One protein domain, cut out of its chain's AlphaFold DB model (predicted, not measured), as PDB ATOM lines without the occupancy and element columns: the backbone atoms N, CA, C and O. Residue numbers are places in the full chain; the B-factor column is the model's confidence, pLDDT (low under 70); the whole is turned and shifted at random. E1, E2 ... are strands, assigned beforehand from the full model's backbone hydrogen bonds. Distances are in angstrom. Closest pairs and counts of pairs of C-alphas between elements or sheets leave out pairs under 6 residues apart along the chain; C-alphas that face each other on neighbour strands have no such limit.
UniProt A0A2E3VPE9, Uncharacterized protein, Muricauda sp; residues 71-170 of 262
ATOM      1  N   ILE A  71     -25.402 -20.729  32.672       70.31
ATOM      2  CA  ILE A  71     -24.746 -21.536  33.699       70.31
ATOM      3  C   ILE A  71     -24.479 -20.634  34.895       70.31
ATOM      4  O   ILE A  71     -23.852 -19.581  34.765       70.31
ATOM      5  N   THR A  72     -24.958 -21.059  36.061       75.50
ATOM      6  CA  THR A  72     -24.701 -20.370  37.326       75.50
ATOM      7  C   THR A  72     -23.452 -20.967  37.956       75.50
ATOM      8  O   THR A  72     -23.391 -22.167  38.223       75.50
ATOM      9  N   VAL A  73     -22.445 -20.135  38.202       73.69
ATOM     10  CA  VAL A  73     -21.189 -20.512  38.854       73.69
ATOM     11  C   VAL A  73     -21.214 -19.966  40.278       73.69
ATOM     12  O   VAL A  73     -21.146 -18.754  40.475       73.69
ATOM     13  N   ASN A  74     -21.309 -20.850  41.276       71.69
ATOM     14  CA  ASN A  74     -21.327 -20.462  42.687       71.69
ATOM     15  C   ASN A  74     -20.017 -20.868  43.389       71.69
ATOM     16  O   ASN A  74     -19.674 -22.050  43.500       71.69
ATOM     17  N   THR A  75     -19.289 -19.859  43.876       73.62
ATOM     18  CA  THR A  75     -17.993 -19.979  44.566       73.62
ATOM     19  C   THR A  75     -18.045 -19.523  46.034       73.62
ATOM     20  O   THR A  75     -17.002 -19.315  46.657       73.62
ATOM     21  N   GLN A  76     -19.240 -19.406  46.628       68.94
ATOM     22  CA  GLN A  76     -19.445 -18.937  48.010       68.94
ATOM     23  C   GLN A  76     -18.706 -19.784  49.063       68.94
ATOM     24  O   GLN A  76     -18.305 -19.266  50.101       68.94
ATOM     25  N   ASN A  77     -18.504 -21.080  48.804       65.75
ATOM     26  CA  ASN A  77     -17.836 -21.998  49.736       65.75
ATOM     27  C   ASN A  77     -16.317 -22.133  49.504       65.75
ATOM     28  O   ASN A  77     -15.672 -22.946  50.173       65.75
ATOM     29  N   LEU A  78     -15.743 -21.379  48.560       71.62
ATOM     30  CA  LEU A  78     -14.298 -21.344  48.317       71.62
ATOM     31  C   LEU A  78     -13.593 -20.332  49.245       71.62
ATOM     32  O   LEU A  78     -14.236 -19.431  49.781       71.62
ATOM     33  N   PRO A  79     -12.268 -20.450  49.454       72.25
ATOM     34  CA  PRO A  79     -11.480 -19.386  50.075       72.25
ATOM     35  C   PRO A  79     -11.553 -18.098  49.251       72.25
ATOM     36  O   PRO A  79     -11.538 -18.178  48.027       72.25
ATOM     37  N   ILE A  80     -11.547 -16.937  49.916       75.94
ATOM     38  CA  ILE A  80     -11.565 -15.623  49.255       75.94
ATOM     39  C   ILE A  80     -10.371 -15.490  48.301       75.94
ATOM     40  O   ILE A  80      -9.215 -15.525  48.731       75.94
ATOM     41  N   ALA A  81     -10.672 -15.323  47.018       75.00
ATOM     42  CA  ALA A  81      -9.736 -14.997  45.954       75.00
ATOM     43  C   ALA A  81     -10.474 -14.270  44.822       75.00
ATOM     44  O   ALA A  81     -11.645 -14.556  44.556       75.00
ATOM     45  N   ASP A  82      -9.784 -13.364  44.139       81.00
ATOM     46  CA  ASP A  82     -10.338 -12.706  42.959       81.00
ATOM     47  C   ASP A  82     -10.296 -13.650  41.755       81.00
ATOM     48  O   ASP A  82      -9.389 -14.477  41.618       81.00
ATOM     49  N   PHE A  83     -11.294 -13.555  40.883       79.06
ATOM     50  CA  PHE A  83     -11.404 -14.374  39.687       79.06
ATOM     51  C   PHE A  83     -12.121 -13.644  38.547       79.06
ATOM     52  O   PHE A  83     -12.757 -12.606  38.726       79.06
ATOM     53  N   GLU A  84     -12.012 -14.217  37.357       82.12
ATOM     54  CA  GLU A  84     -12.772 -13.838  36.169       82.12
ATOM     55  C   GLU A  84     -13.411 -15.087  35.541       82.12
ATOM     56  O   GLU A  84     -12.923 -16.211  35.719       82.12
ATOM     57  N   ILE A  85     -14.501 -14.898  34.797       79.31
ATOM     58  CA  ILE A  85     -15.105 -15.936  33.956       79.31
ATOM     59  C   ILE A  85     -15.040 -15.490  32.499       79.31
ATOM     60  O   ILE A  85     -15.523 -14.413  32.155       79.31
ATOM     61  N   VAL A  86     -14.488 -16.337  31.634       79.31
ATOM     62  CA  VAL A  86     -14.385 -16.118  30.190       79.31
ATOM     63  C   VAL A  86     -15.302 -17.097  29.454       79.31
ATOM     64  O   VAL A  86     -15.217 -18.315  29.645       79.31
ATOM     65  N   PHE A  87     -16.169 -16.566  28.592       78.00
ATOM     66  CA  PHE A  87     -17.085 -17.323  27.737       78.00
ATOM     67  C   PHE A  87     -17.324 -16.571  26.418       78.00
ATOM     68  O   PHE A  87     -17.563 -15.370  26.426       78.00
ATOM     69  N   ASP A  88     -17.235 -17.280  25.287       72.12
ATOM     70  CA  ASP A  88     -17.477 -16.768  23.923       72.12
ATOM     71  C   ASP A  88     -16.853 -15.382  23.624       72.12
ATOM     72  O   ASP A  88     -17.497 -14.441  23.165       72.12
ATOM     73  N   GLY A  89     -15.573 -15.220  23.979       68.75
ATOM     74  CA  GLY A  89     -14.822 -13.969  23.797       68.75
ATOM     75  C   GLY A  89     -15.185 -12.827  24.758       68.75
ATOM     76  O   GLY A  89     -14.532 -11.784  24.721       68.75
ATOM     77  N   SER A  90     -16.175 -13.018  25.629       73.06
ATOM     78  CA  SER A  90     -16.544 -12.100  26.708       73.06
ATOM     79  C   SER A  90     -15.869 -12.498  28.023       73.06
ATOM     80  O   SER A  90     -15.739 -13.686  28.322       73.06
ATOM     81  N   THR A  91     -15.496 -11.505  28.831       79.56
ATOM     82  CA  THR A  91     -14.963 -11.695  30.188       79.56
ATOM     83  C   THR A  91     -15.866 -10.991  31.197       79.56
ATOM     84  O   THR A  91     -16.218  -9.827  31.005       79.56
ATOM     85  N   ILE A  92     -16.217 -11.690  32.273       76.69
ATOM     86  CA  ILE A  92     -16.814 -11.132  33.487       76.69
ATOM     87  C   ILE A  92     -15.692 -11.070  34.525       76.69
ATOM     88  O   ILE A  92     -15.181 -12.111  34.936       76.69
ATOM     89  N   ASP A  93     -15.289  -9.864  34.909       82.12
ATOM     90  CA  ASP A  93     -14.164  -9.591  35.805       82.12
ATOM     91  C   ASP A  93     -14.629  -9.002  37.151       82.12
ATOM     92  O   ASP A  93     -15.825  -8.911  37.432       82.12
ATOM     93  N   ASN A  94     -13.670  -8.620  38.006       76.94
ATOM     94  CA  ASN A  94     -13.919  -8.040  39.334       76.94
ATOM     95  C   ASN A  94     -14.789  -8.930  40.254       76.94
ATOM     96  O   ASN A  94     -15.532  -8.427  41.099       76.94
ATOM     97  N   LEU A  95     -14.696 -10.254  40.092       76.56
ATOM     98  CA  LEU A  95     -15.416 -11.233  40.902       76.56
ATOM     99  C   LEU A  95     -14.541 -11.672  42.078       76.56
ATOM    100  O   LEU A  95     -13.357 -11.945  41.899       76.56
ATOM    101  N   THR A  96     -15.130 -11.825  43.262       77.81
ATOM    102  CA  THR A  96     -14.429 -12.333  44.450       77.81
ATOM    103  C   THR A  96     -15.183 -13.539  45.008       77.81
ATOM    104  O   THR A  96     -16.401 -13.499  45.209       77.81
ATOM    105  N   SER A  97     -14.476 -14.646  45.228       76.19
ATOM    106  CA  SER A  97     -15.028 -15.891  45.781       76.19
ATOM    107  C   SER A  97     -15.143 -15.835  47.314       76.19
ATOM    108  O   SER A  97     -14.666 -14.895  47.951       76.19
ATOM    109  N   GLY A  98     -15.806 -16.816  47.935       66.88
ATOM    110  CA  GLY A  98     -15.924 -16.883  49.400       66.88
ATOM    111  C   GLY A  98     -16.804 -15.804  50.052       66.88
ATOM    112  O   GLY A  98     -16.680 -15.559  51.252       66.88
ATOM    113  N   SER A  99     -17.674 -15.142  49.284       67.88
ATOM    114  CA  SER A  99     -18.572 -14.068  49.729       67.88
ATOM    115  C   SER A  99     -20.038 -14.357  49.378       67.88
ATOM    116  O   SER A  99     -20.346 -15.243  48.582       67.88
ATOM    117  N   GLU A 100     -20.972 -13.575  49.926       57.69
ATOM    118  CA  GLU A 100     -22.398 -13.646  49.557       57.69
ATOM    119  C   GLU A 100     -22.685 -13.176  48.114       57.69
ATOM    120  O   GLU A 100     -23.786 -13.373  47.614       57.69
ATOM    121  N   GLN A 101     -21.699 -12.576  47.435       55.22
ATOM    122  CA  GLN A 101     -21.782 -12.106  46.044       55.22
ATOM    123  C   GLN A 101     -21.106 -13.071  45.054       55.22
ATOM    124  O   GLN A 101     -21.003 -12.783  43.867       55.22
ATOM    125  N   SER A 102     -20.640 -14.227  45.530       65.62
ATOM    126  CA  SER A 102     -19.834 -15.187  44.765       65.62
ATOM    127  C   SER A 102     -20.642 -16.122  43.848       65.62
ATOM    128  O   SER A 102     -20.134 -17.171  43.446       65.62
ATOM    129  N   GLU A 103     -21.887 -15.762  43.533       71.75
ATOM    130  CA  GLU A 103     -22.734 -16.432  42.547       71.75
ATOM    131  C   GLU A 103     -22.826 -15.580  41.279       71.75
ATOM    132  O   GLU A 103     -23.234 -14.421  41.323       71.75
ATOM    133  N   VAL A 104     -22.442 -16.164  40.144       72.25
ATOM    134  CA  VAL A 104     -22.361 -15.468  38.859       72.25
ATOM    135  C   VAL A 104     -23.142 -16.247  37.815       72.25
ATOM    136  O   VAL A 104     -22.853 -17.414  37.554       72.25
ATOM    137  N   PHE A 105     -24.128 -15.597  37.206       71.62
ATOM    138  CA  PHE A 105     -24.861 -16.140  36.070       71.62
ATOM    139  C   PHE A 105     -24.155 -15.766  34.767       71.62
ATOM    140  O   PHE A 105     -23.917 -14.585  34.506       71.62
ATOM    141  N   VAL A 106     -23.860 -16.762  33.934       68.25
ATOM    142  CA  VAL A 106     -23.340 -16.557  32.580       68.25
ATOM    143  C   VAL A 106     -24.432 -16.888  31.578       68.25
ATOM    144  O   VAL A 106     -24.914 -18.020  31.545       68.25
ATOM    145  N   ASP A 107     -24.803 -15.914  30.747       67.62
ATOM    146  CA  ASP A 107     -25.731 -16.136  29.641       67.62
ATOM    147  C   ASP A 107     -25.040 -16.939  28.529       67.62
ATOM    148  O   ASP A 107     -24.104 -16.473  27.884       67.62
ATOM    149  N   THR A 108     -25.512 -18.165  28.318       67.88
ATOM    150  CA  THR A 108     -25.030 -19.100  27.293       67.88
ATOM    151  C   THR A 108     -25.943 -19.141  26.066       67.88
ATOM    152  O   THR A 108     -25.696 -19.921  25.147       67.88
ATOM    153  N   SER A 109     -26.962 -18.276  25.996       65.44
ATOM    154  CA  SER A 109     -27.844 -18.138  24.830       65.44
ATOM    155  C   SER A 109     -27.096 -17.939  23.494       65.44
ATOM    156  O   SER A 109     -27.566 -18.496  22.499       65.44
ATOM    157  N   PRO A 110     -25.919 -17.267  23.422       64.12
ATOM    158  CA  PRO A 110     -25.097 -17.224  22.204       64.12
ATOM    159  C   PRO A 110     -24.691 -18.599  21.643       64.12
ATOM    160  O   PRO A 110     -24.557 -18.744  20.431       64.12
ATOM    161  N   ALA A 111     -24.567 -19.630  22.489       61.19
ATOM    162  CA  ALA A 111     -24.239 -20.996  22.065       61.19
ATOM    163  C   ALA A 111     -25.434 -21.771  21.467       61.19
ATOM    164  O   ALA A 111     -25.285 -22.934  21.090       61.19
ATOM    165  N   GLY A 112     -26.634 -21.175  21.400       63.31
ATOM    166  CA  GLY A 112     -27.804 -21.773  20.742       63.31
ATOM    167  C   GLY A 112     -28.285 -23.098  21.352       63.31
ATOM    168  O   GLY A 112     -28.880 -23.911  20.651       63.31
ATOM    169  N   GLY A 113     -27.991 -23.346  22.633       62.91
ATOM    170  CA  GLY A 113     -28.285 -24.617  23.311       62.91
ATOM    171  C   GLY A 113     -27.330 -25.772  22.970       62.91
ATOM    172  O   GLY A 113     -27.589 -26.904  23.378       62.91
ATOM    173  N   GLY A 114     -26.249 -25.503  22.230       65.88
ATOM    174  CA  GLY A 114     -25.175 -26.456  21.959       65.88
ATOM    175  C   GLY A 114     -24.223 -26.661  23.142       65.88
ATOM    176  O   GLY A 114     -24.500 -26.264  24.275       65.88
ATOM    177  N   ASP A 115     -23.080 -27.289  22.867       72.38
ATOM    178  CA  ASP A 115     -22.052 -27.525  23.879       72.38
ATOM    179  C   ASP A 115     -21.400 -26.201  24.322       72.38
ATOM    180  O   ASP A 115     -21.028 -25.361  23.500       72.38
ATOM    181  N   VAL A 116     -21.231 -26.023  25.634       73.88
ATOM    182  CA  VAL A 116     -20.690 -24.802  26.252       73.88
ATOM    183  C   VAL A 116     -19.382 -25.121  26.966       73.88
ATOM    184  O   VAL A 116     -19.302 -26.120  27.672       73.88
ATOM    185  N   SER A 117     -18.383 -24.242  26.850       79.25
ATOM    186  CA  SER A 117     -17.150 -24.266  27.649       79.25
ATOM    187  C   SER A 117     -16.935 -22.902  28.302       79.25
ATOM    188  O   SER A 117     -16.661 -21.930  27.600       79.25
ATOM    189  N   LEU A 118     -16.993 -22.839  29.633       77.94
ATOM    190  CA  LEU A 118     -16.580 -21.666  30.409       77.94
ATOM    191  C   LEU A 118     -15.187 -21.875  30.984       77.94
ATOM    192  O   LEU A 118     -14.868 -22.965  31.456       77.94
ATOM    193  N   LEU A 119     -14.391 -20.813  31.007       78.12
ATOM    194  CA  LEU A 119     -13.100 -20.764  31.679       78.12
ATOM    195  C   LEU A 119     -13.228 -19.869  32.919       78.12
ATOM    196  O   LEU A 119     -13.626 -18.718  32.798       78.12
ATOM    197  N   VAL A 120     -12.900 -20.386  34.100       76.94
ATOM    198  CA  VAL A 120     -12.862 -19.632  35.361       76.94
ATOM    199  C   VAL A 120     -11.401 -19.492  35.774       76.94
ATOM    200  O   VAL A 120     -10.767 -20.486  36.140       76.94
ATOM    201  N   ASN A 121     -10.862 -18.275  35.712       74.44
ATOM    202  CA  ASN A 121      -9.477 -17.987  36.080       74.44
ATOM    203  C   ASN A 121      -9.462 -17.327  37.458       74.44
ATOM    204  O   ASN A 121      -9.791 -16.151  37.594       74.44
ATOM    205  N   VAL A 122      -9.067 -18.071  38.488       74.50
ATOM    206  CA  VAL A 122      -8.764 -17.497  39.803       74.50
ATOM    207  C   VAL A 122      -7.400 -16.827  39.713       74.50
ATOM    208  O   VAL A 122      -6.399 -17.488  39.421       74.50
ATOM    209  N   VAL A 123      -7.367 -15.521  39.958       68.69
ATOM    210  CA  VAL A 123      -6.164 -14.691  39.888       68.69
ATOM    211  C   VAL A 123      -5.150 -15.176  40.925       68.69
ATOM    212  O   VAL A 123      -5.503 -15.600  42.028       68.69
ATOM    213  N   SER A 124      -3.863 -15.138  40.573       61.31
ATOM    214  CA  SER A 124      -2.789 -15.463  41.512       61.31
ATOM    215  C   SER A 124      -2.831 -14.525  42.716       61.31
ATOM    216  O   SER A 124      -2.720 -13.308  42.553       61.31
ATOM    217  N   THR A 125      -2.922 -15.085  43.918       53.03
ATOM    218  CA  THR A 125      -2.689 -14.330  45.151       53.03
ATOM    219  C   THR A 125      -1.195 -14.306  45.464       53.03
ATOM    220  O   THR A 125      -0.421 -15.085  44.908       53.03
ATOM    221  N   ASN A 126      -0.773 -13.427  46.376       44.34
ATOM    222  CA  ASN A 126       0.642 -13.234  46.725       44.34
ATOM    223  C   ASN A 126       1.374 -14.537  47.113       44.34
ATOM    224  O   ASN A 126       2.584 -14.633  46.925       44.34
ATOM    225  N   ASP A 127       0.631 -15.535  47.604       45.88
ATOM    226  CA  ASP A 127       1.157 -16.806  48.105       45.88
ATOM    227  C   ASP A 127       0.817 -18.017  47.205       45.88
ATOM    228  O   ASP A 127       1.168 -19.148  47.551       45.88
ATOM    229  N   ARG A 128       0.071 -17.844  46.094       49.31
ATOM    230  CA  ARG A 128      -0.458 -18.964  45.280       49.31
ATOM    231  C   ARG A 128      -0.564 -18.647  43.787       49.31
ATOM    232  O   ARG A 128      -1.071 -17.604  43.384       49.31
ATOM    233  N   SER A 129      -0.172 -19.612  42.954       52.50
ATOM    234  CA  SER A 129      -0.392 -19.571  41.503       52.50
ATOM    235  C   SER A 129      -1.881 -19.492  41.142       52.50
ATOM    236  O   SER A 129      -2.726 -20.021  41.863       52.50
ATOM    237  N   ALA A 130      -2.179 -18.887  39.989       58.62
ATOM    238  CA  ALA A 130      -3.529 -18.834  39.434       58.62
ATOM    239  C   ALA A 130      -4.112 -20.243  39.202       58.62
ATOM    240  O   ALA A 130      -3.423 -21.134  38.691       58.62
ATOM    241  N   LEU A 131      -5.387 -20.433  39.550       69.38
ATOM    242  CA  LEU A 131      -6.130 -21.672  39.317       69.38
ATOM    243  C   LEU A 131      -7.071 -21.460  38.132       69.38
ATOM    244  O   LEU A 131      -8.006 -20.675  38.225       69.38
ATOM    245  N   ASN A 132      -6.854 -22.196  37.043       72.25
ATOM    246  CA  ASN A 132      -7.730 -22.149  35.876       72.25
ATOM    247  C   ASN A 132      -8.614 -23.401  35.878       72.25
ATOM    248  O   ASN A 132      -8.097 -24.525  35.894       72.25
ATOM    249  N   LEU A 133      -9.930 -23.208  35.872       81.12
ATOM    250  CA  LEU A 133     -10.940 -24.261  35.790       81.12
ATOM    251  C   LEU A 133     -11.693 -24.137  34.466       81.12
ATOM    252  O   LEU A 133     -11.992 -23.030  34.033       81.12
ATOM    253  N   ARG A 134     -12.043 -25.259  33.841       82.81
ATOM    254  CA  ARG A 134     -12.894 -25.294  32.650       82.81
ATOM    255  C   ARG A 134     -14.156 -26.080  32.958       82.81
ATOM    256  O   ARG A 134     -14.072 -27.226  33.385       82.81
ATOM    257  N   ILE A 135     -15.314 -25.468  32.754       83.75
ATOM    258  CA  ILE A 135     -16.623 -26.101  32.925       83.75
ATOM    259  C   ILE A 135     -17.170 -26.364  31.525       83.75
ATOM    260  O   ILE A 135     -17.538 -25.415  30.833       83.75
ATOM    261  N   ASN A 136     -17.232 -27.631  31.106       84.38
ATOM    262  CA  ASN A 136     -17.878 -28.008  29.850       84.38
ATOM    263  C   ASN A 136     -19.264 -28.597  30.127       84.38
ATOM    264  O   ASN A 136     -19.373 -29.563  30.887       84.38
ATOM    265  N   LYS A 137     -20.295 -28.082  29.457       81.69
ATOM    266  CA  LYS A 137     -21.610 -28.718  29.328       81.69
ATOM    267  C   LYS A 137     -21.689 -29.318  27.929       81.69
ATOM    268  O   LYS A 137     -21.769 -28.569  26.963       81.69
ATOM    269  N   ILE A 138     -21.649 -30.643  27.826       79.81
ATOM    270  CA  ILE A 138     -21.720 -31.375  26.555       79.81
ATOM    271  C   ILE A 138     -23.004 -32.196  26.552       79.81
ATOM    272  O   ILE A 138     -23.188 -33.042  27.426       79.81
ATOM    273  N   GLN A 139     -23.913 -31.934  25.611       77.81
ATOM    274  CA  GLN A 139     -25.227 -32.601  25.528       77.81
ATOM    275  C   GLN A 139     -26.009 -32.612  26.867       77.81
ATOM    276  O   GLN A 139     -26.684 -33.581  27.209       77.81
ATOM    277  N   GLY A 140     -25.886 -31.538  27.657       71.62
ATOM    278  CA  GLY A 140     -26.493 -31.414  28.991       71.62
ATOM    279  C   GLY A 140     -25.713 -32.069  30.141       71.62
ATOM    280  O   GLY A 140     -26.070 -31.866  31.299       71.62
ATOM    281  N   VAL A 141     -24.633 -32.805  29.863       79.75
ATOM    282  CA  VAL A 141     -23.748 -33.397  30.875       79.75
ATOM    283  C   VAL A 141     -22.631 -32.419  31.228       79.75
ATOM    284  O   VAL A 141     -21.895 -31.958  30.357       79.75
ATOM    285  N   TYR A 142     -22.476 -32.131  32.518       80.19
ATOM    286  CA  TYR A 142     -21.433 -31.244  33.025       80.19
ATOM    287  C   TYR A 142     -20.155 -32.008  33.375       80.19
ATOM    288  O   TYR A 142     -20.178 -33.019  34.078       80.19
ATOM    289  N   SER A 143     -19.022 -31.461  32.949       84.25
ATOM    290  CA  SER A 143     -17.683 -31.853  33.380       84.25
ATOM    291  C   SER A 143     -16.927 -30.612  33.839       84.25
ATOM    292  O   SER A 143     -17.010 -29.562  33.203       84.25
ATOM    293  N   VAL A 144     -16.195 -30.730  34.944       82.69
ATOM    294  CA  VAL A 144     -15.276 -29.685  35.399       82.69
ATOM    295  C   VAL A 144     -13.861 -30.221  35.269       82.69
ATOM    296  O   VAL A 144     -13.569 -31.345  35.669       82.69
ATOM    297  N   GLU A 145     -12.977 -29.419  34.699       81.31
ATOM    298  CA  GLU A 145     -11.559 -29.700  34.554       81.31
ATOM    299  C   GLU A 145     -10.734 -28.604  35.225       81.31
ATOM    300  O   GLU A 145     -11.171 -27.466  35.371       81.31
ATOM    301  N   VAL A 146      -9.505 -28.941  35.594       78.06
ATOM    302  CA  VAL A 146      -8.503 -28.026  36.132       78.06
ATOM    303  C   VAL A 146      -7.256 -28.059  35.252       78.06
ATOM    304  O   VAL A 146      -6.839 -29.126  34.790       78.06
ATOM    305  N   PHE A 147      -6.656 -26.897  35.000       69.38
ATOM    306  CA  PHE A 147      -5.409 -26.809  34.248       69.38
ATOM    307  C   PHE A 147      -4.219 -27.118  35.158       69.38
ATOM    308  O   PHE A 147      -3.911 -26.366  36.083       69.38
ATOM    309  N   GLN A 148      -3.538 -28.234  34.904       61.03
ATOM    310  CA  GLN A 148      -2.391 -28.702  35.680       61.03
ATOM    311  C   GLN A 148      -1.317 -29.278  34.756       61.03
ATOM    312  O   GLN A 148      -1.600 -30.080  33.865       61.03
ATOM    313  N   ASN A 149      -0.059 -28.897  34.990       61.62
ATOM    314  CA  ASN A 149       1.108 -29.385  34.243       61.62
ATOM    315  C   ASN A 149       0.977 -29.197  32.714       61.62
ATOM    316  O   ASN A 149       1.352 -30.069  31.934       61.62
ATOM    317  N   GLY A 150       0.411 -28.061  32.285       68.75
ATOM    318  CA  GLY A 150       0.202 -27.735  30.870       68.75
ATOM    319  C   GLY A 150      -0.986 -28.446  30.207       68.75
ATOM    320  O   GLY A 150      -1.121 -28.377  28.988       68.75
ATOM    321  N   GLN A 151      -1.827 -29.151  30.971       73.06
ATOM    322  CA  GLN A 151      -2.937 -29.954  30.456       73.06
ATOM    323  C   GLN A 151      -4.217 -29.744  31.269       73.06
ATOM    324  O   GLN A 151      -4.170 -29.542  32.479       73.06
ATOM    325  N   TRP A 152      -5.368 -29.865  30.613       76.50
ATOM    326  CA  TRP A 152      -6.657 -29.977  31.293       76.50
ATOM    327  C   TRP A 152      -6.847 -31.394  31.845       76.50
ATOM    328  O   TRP A 152      -6.496 -32.376  31.185       76.50
ATOM    329  N   ARG A 153      -7.347 -31.501  33.079       79.12
ATOM    330  CA  ARG A 153      -7.606 -32.770  33.776       79.12
ATOM    331  C   ARG A 153      -8.940 -32.694  34.501       79.12
ATOM    332  O   ARG A 153      -9.210 -31.680  35.130       79.12
ATOM    333  N   ALA A 154      -9.738 -33.759  34.455       82.56
ATOM    334  CA  ALA A 154     -11.012 -33.816  35.169       82.56
ATOM    335  C   ALA A 154     -10.825 -33.555  36.677       82.56
ATOM    336  O   ALA A 154      -9.978 -34.174  37.325       82.56
ATOM    337  N   LEU A 155     -11.624 -32.638  37.219       78.12
ATOM    338  CA  LEU A 155     -11.754 -32.393  38.648       78.12
ATOM    339  C   LEU A 155     -12.614 -33.507  39.261       78.12
ATOM    340  O   LEU A 155     -13.578 -33.966  38.654       78.12
ATOM    341  N   SER A 156     -12.270 -33.949  40.471       76.69
ATOM    342  CA  SER A 156     -13.065 -34.957  41.177       76.69
ATOM    343  C   SER A 156     -14.423 -34.386  41.602       76.69
ATOM    344  O   SER A 156     -14.506 -33.254  42.085       76.69
ATOM    345  N   THR A 157     -15.482 -35.186  41.468       74.62
ATOM    346  CA  THR A 157     -16.872 -34.829  41.813       74.62
ATOM    347  C   THR A 157     -17.113 -34.653  43.317       74.62
ATOM    348  O   THR A 157     -18.219 -34.340  43.737       74.62
ATOM    349  N   GLU A 158     -16.086 -34.831  44.151       76.25
ATOM    350  CA  GLU A 158     -16.122 -34.497  45.580       76.25
ATOM    351  C   GLU A 158     -15.882 -32.999  45.868       76.25
ATOM    352  O   GLU A 158     -16.174 -32.546  46.974       76.25
ATOM    353  N   PHE A 159     -15.387 -32.228  44.887       72.75
ATOM    354  CA  PHE A 159     -15.097 -30.786  45.016       72.75
ATOM    355  C   PHE A 159     -16.153 -29.870  44.377       72.75
ATOM    356  O   PHE A 159     -16.095 -28.648  44.538       72.75
ATOM    357  N   TYR A 160     -17.098 -30.432  43.625       77.06
ATOM    358  CA  TYR A 160     -18.175 -29.682  42.991       77.06
ATOM    359  C   TYR A 160     -19.459 -30.508  42.933       77.06
ATOM    360  O   TYR A 160     -19.425 -31.730  42.825       77.06
ATOM    361  N   ASN A 161     -20.593 -29.822  42.978       74.88
ATOM    362  CA  ASN A 161     -21.921 -30.384  42.783       74.88
ATOM    363  C   ASN A 161     -22.596 -29.689  41.592       74.88
ATOM    364  O   ASN A 161     -22.284 -28.533  41.293       74.88
ATOM    365  N   VAL A 162     -23.517 -30.385  40.925       72.56
ATOM    366  CA  VAL A 162     -24.278 -29.853  39.788       72.56
ATOM    367  C   VAL A 162     -25.761 -30.071  40.051       72.56
ATOM    368  O   VAL A 162     -26.223 -31.210  40.112       72.56
ATOM    369  N   GLU A 163     -26.503 -28.977  40.199       69.12
ATOM    370  CA  GLU A 163     -27.950 -28.988  40.424       69.12
ATOM    371  C   GLU A 163     -28.630 -28.148  39.342       69.12
ATOM    372  O   GLU A 163     -28.574 -26.918  39.349       69.12
ATOM    373  N   GLY A 164     -29.241 -28.829  38.366       70.25
ATOM    374  CA  GLY A 164     -29.726 -28.182  37.147       70.25
ATOM    375  C   GLY A 164     -28.568 -27.553  36.373       70.25
ATOM    376  O   GLY A 164     -27.592 -28.233  36.061       70.25
ATOM    377  N   ASP A 165     -28.674 -26.254  36.098       66.81
ATOM    378  CA  ASP A 165     -27.631 -25.479  35.420       66.81
ATOM    379  C   ASP A 165     -26.638 -24.790  36.380       66.81
ATOM    380  O   ASP A 165     -25.755 -24.045  35.937       66.81
ATOM    381  N   THR A 166     -26.758 -25.036  37.689       64.94
ATOM    382  CA  THR A 166     -25.879 -24.465  38.717       64.94
ATOM    383  C   THR A 166     -24.728 -25.411  39.039       64.94
ATOM    384  O   THR A 166     -24.939 -26.532  39.505       64.94
ATOM    385  N   VAL A 167     -23.496 -24.933  38.853       68.06
ATOM    386  CA  VAL A 167     -22.268 -25.585  39.320       68.06
ATOM    387  C   VAL A 167     -21.830 -24.918  40.621       68.06
ATOM    388  O   VAL A 167     -21.371 -23.773  40.631       68.06
ATOM    389  N   THR A 168     -21.957 -25.652  41.723       70.81
ATOM    390  CA  THR A 168     -21.564 -25.195  43.059       70.81
ATOM    391  C   THR A 168     -20.259 -25.858  43.455       70.81
ATOM    392  O   THR A 168     -20.194 -27.081  43.586       70.81
ATOM    393  N   PHE A 169     -19.226 -25.064  43.718       75.38
ATOM    394  CA  PHE A 169     -17.992 -25.580  44.302       75.38
ATOM    395  C   PHE A 169     -18.180 -25.778  45.806       75.38
ATOM    396  O   PHE A 169     -18.644 -24.876  46.510       75.38
ATOM    397  N   THR A 170     -17.856 -26.969  46.309       64.44
ATOM    398  CA  THR A 170     -18.137 -27.359  47.694       64.44
ATOM    399  C   THR A 170     -16.849 -27.569  48.479       64.44
ATOM    400  O   THR A 170     -15.930 -28.271  48.067       64.44
TER     401      THR A 170
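AT A GLANCE: This is residues 71 to 170 of the 262 residues of an uncharacterized protein of Muricauda sp (UniProt A0A2E3VPE9). Two twisted sheets lie face to face as a sandwich, a large one of six strands, E3, E2, E5, E6, E7 and E8, and a small one of four strands, E4, E1, E10 and E9, which covers part of one of its faces. The chain changes sheet four times, and the links round Gly 112 and Asp 127 lie at opposite ends of the long axis. The printed part has 100 residues, with no named helix and ten named strands, E1 to E10 in chain order; the class is all strand. The large sheet runs E3, E2, E5, E6, E7, E8, all antiparallel; the small one runs E4, E1, E10, E9 and is mixed. The whole is compact, with a radius of gyration of the C-alphas of 12.9 A and spans of 39 by 30 by 27 A.

IN THESE COORDINATES: In the large sheet, E6, residues 131 to 138, and E7, residues 141 to 148, are each 22.4 A long from first to last C-alpha. E5, residues 116 to 122, measures 19.5 A, E3, residues 90 to 96, 17.9 A, and E2, residues 82 to 87, 17.3 A. E8 is residues 151 to 154. In the small sheet, E1 is residues 71 to 74, E4 103 to 107, E9 160 to 163 and E10 166 to 169. C-alpha 71 is at (-24.746, -21.536, 33.699), C-alpha 131 at (-6.130, -21.672, 39.317) and C-alpha 169 at (-17.992, -25.580, 44.302).

HOW THE PARTS SIT: The large sheet is strongly twisted, its strands' lines turning by 113 degrees from edge to edge. E5 and E6 form a hairpin, with N 120 and O 133 2.8 A apart. E5, E6, E7 and E8 make a meander, each strand the antiparallel neighbour of the one before; N 136 and O 143 of E6 and E7 are 2.9 A apart, and N 146 and O 153 of E7 and E8 2.8 A. On the other side of E5 is E2, with N 86 and O 119 at 2.8 A, then edge strand E3, with N 92 and O 85 at 2.8 A. In the small sheet E1 and E10 are parallel, at 27 degrees, with N 167 and O 72 2.8 A apart. E4 is antiparallel to E1, with N 73 and O 104 at 2.8 A, and E9 to E10, with N 161 and O 168 at 2.8 A. The facing parts of the two sheets are 9.6 A centre to centre, their strands at 22 degrees. E8 and E10 are apart.

THE WHOLE: The C-alphas farthest apart, of Gly 112 and Asp 127, are 40.2 A from each other. The printed part has no cut and no long link. Mean pLDDT of the printed part is 71.9; 35 residues are under 70, among them 106 to 114 and 123 to 131.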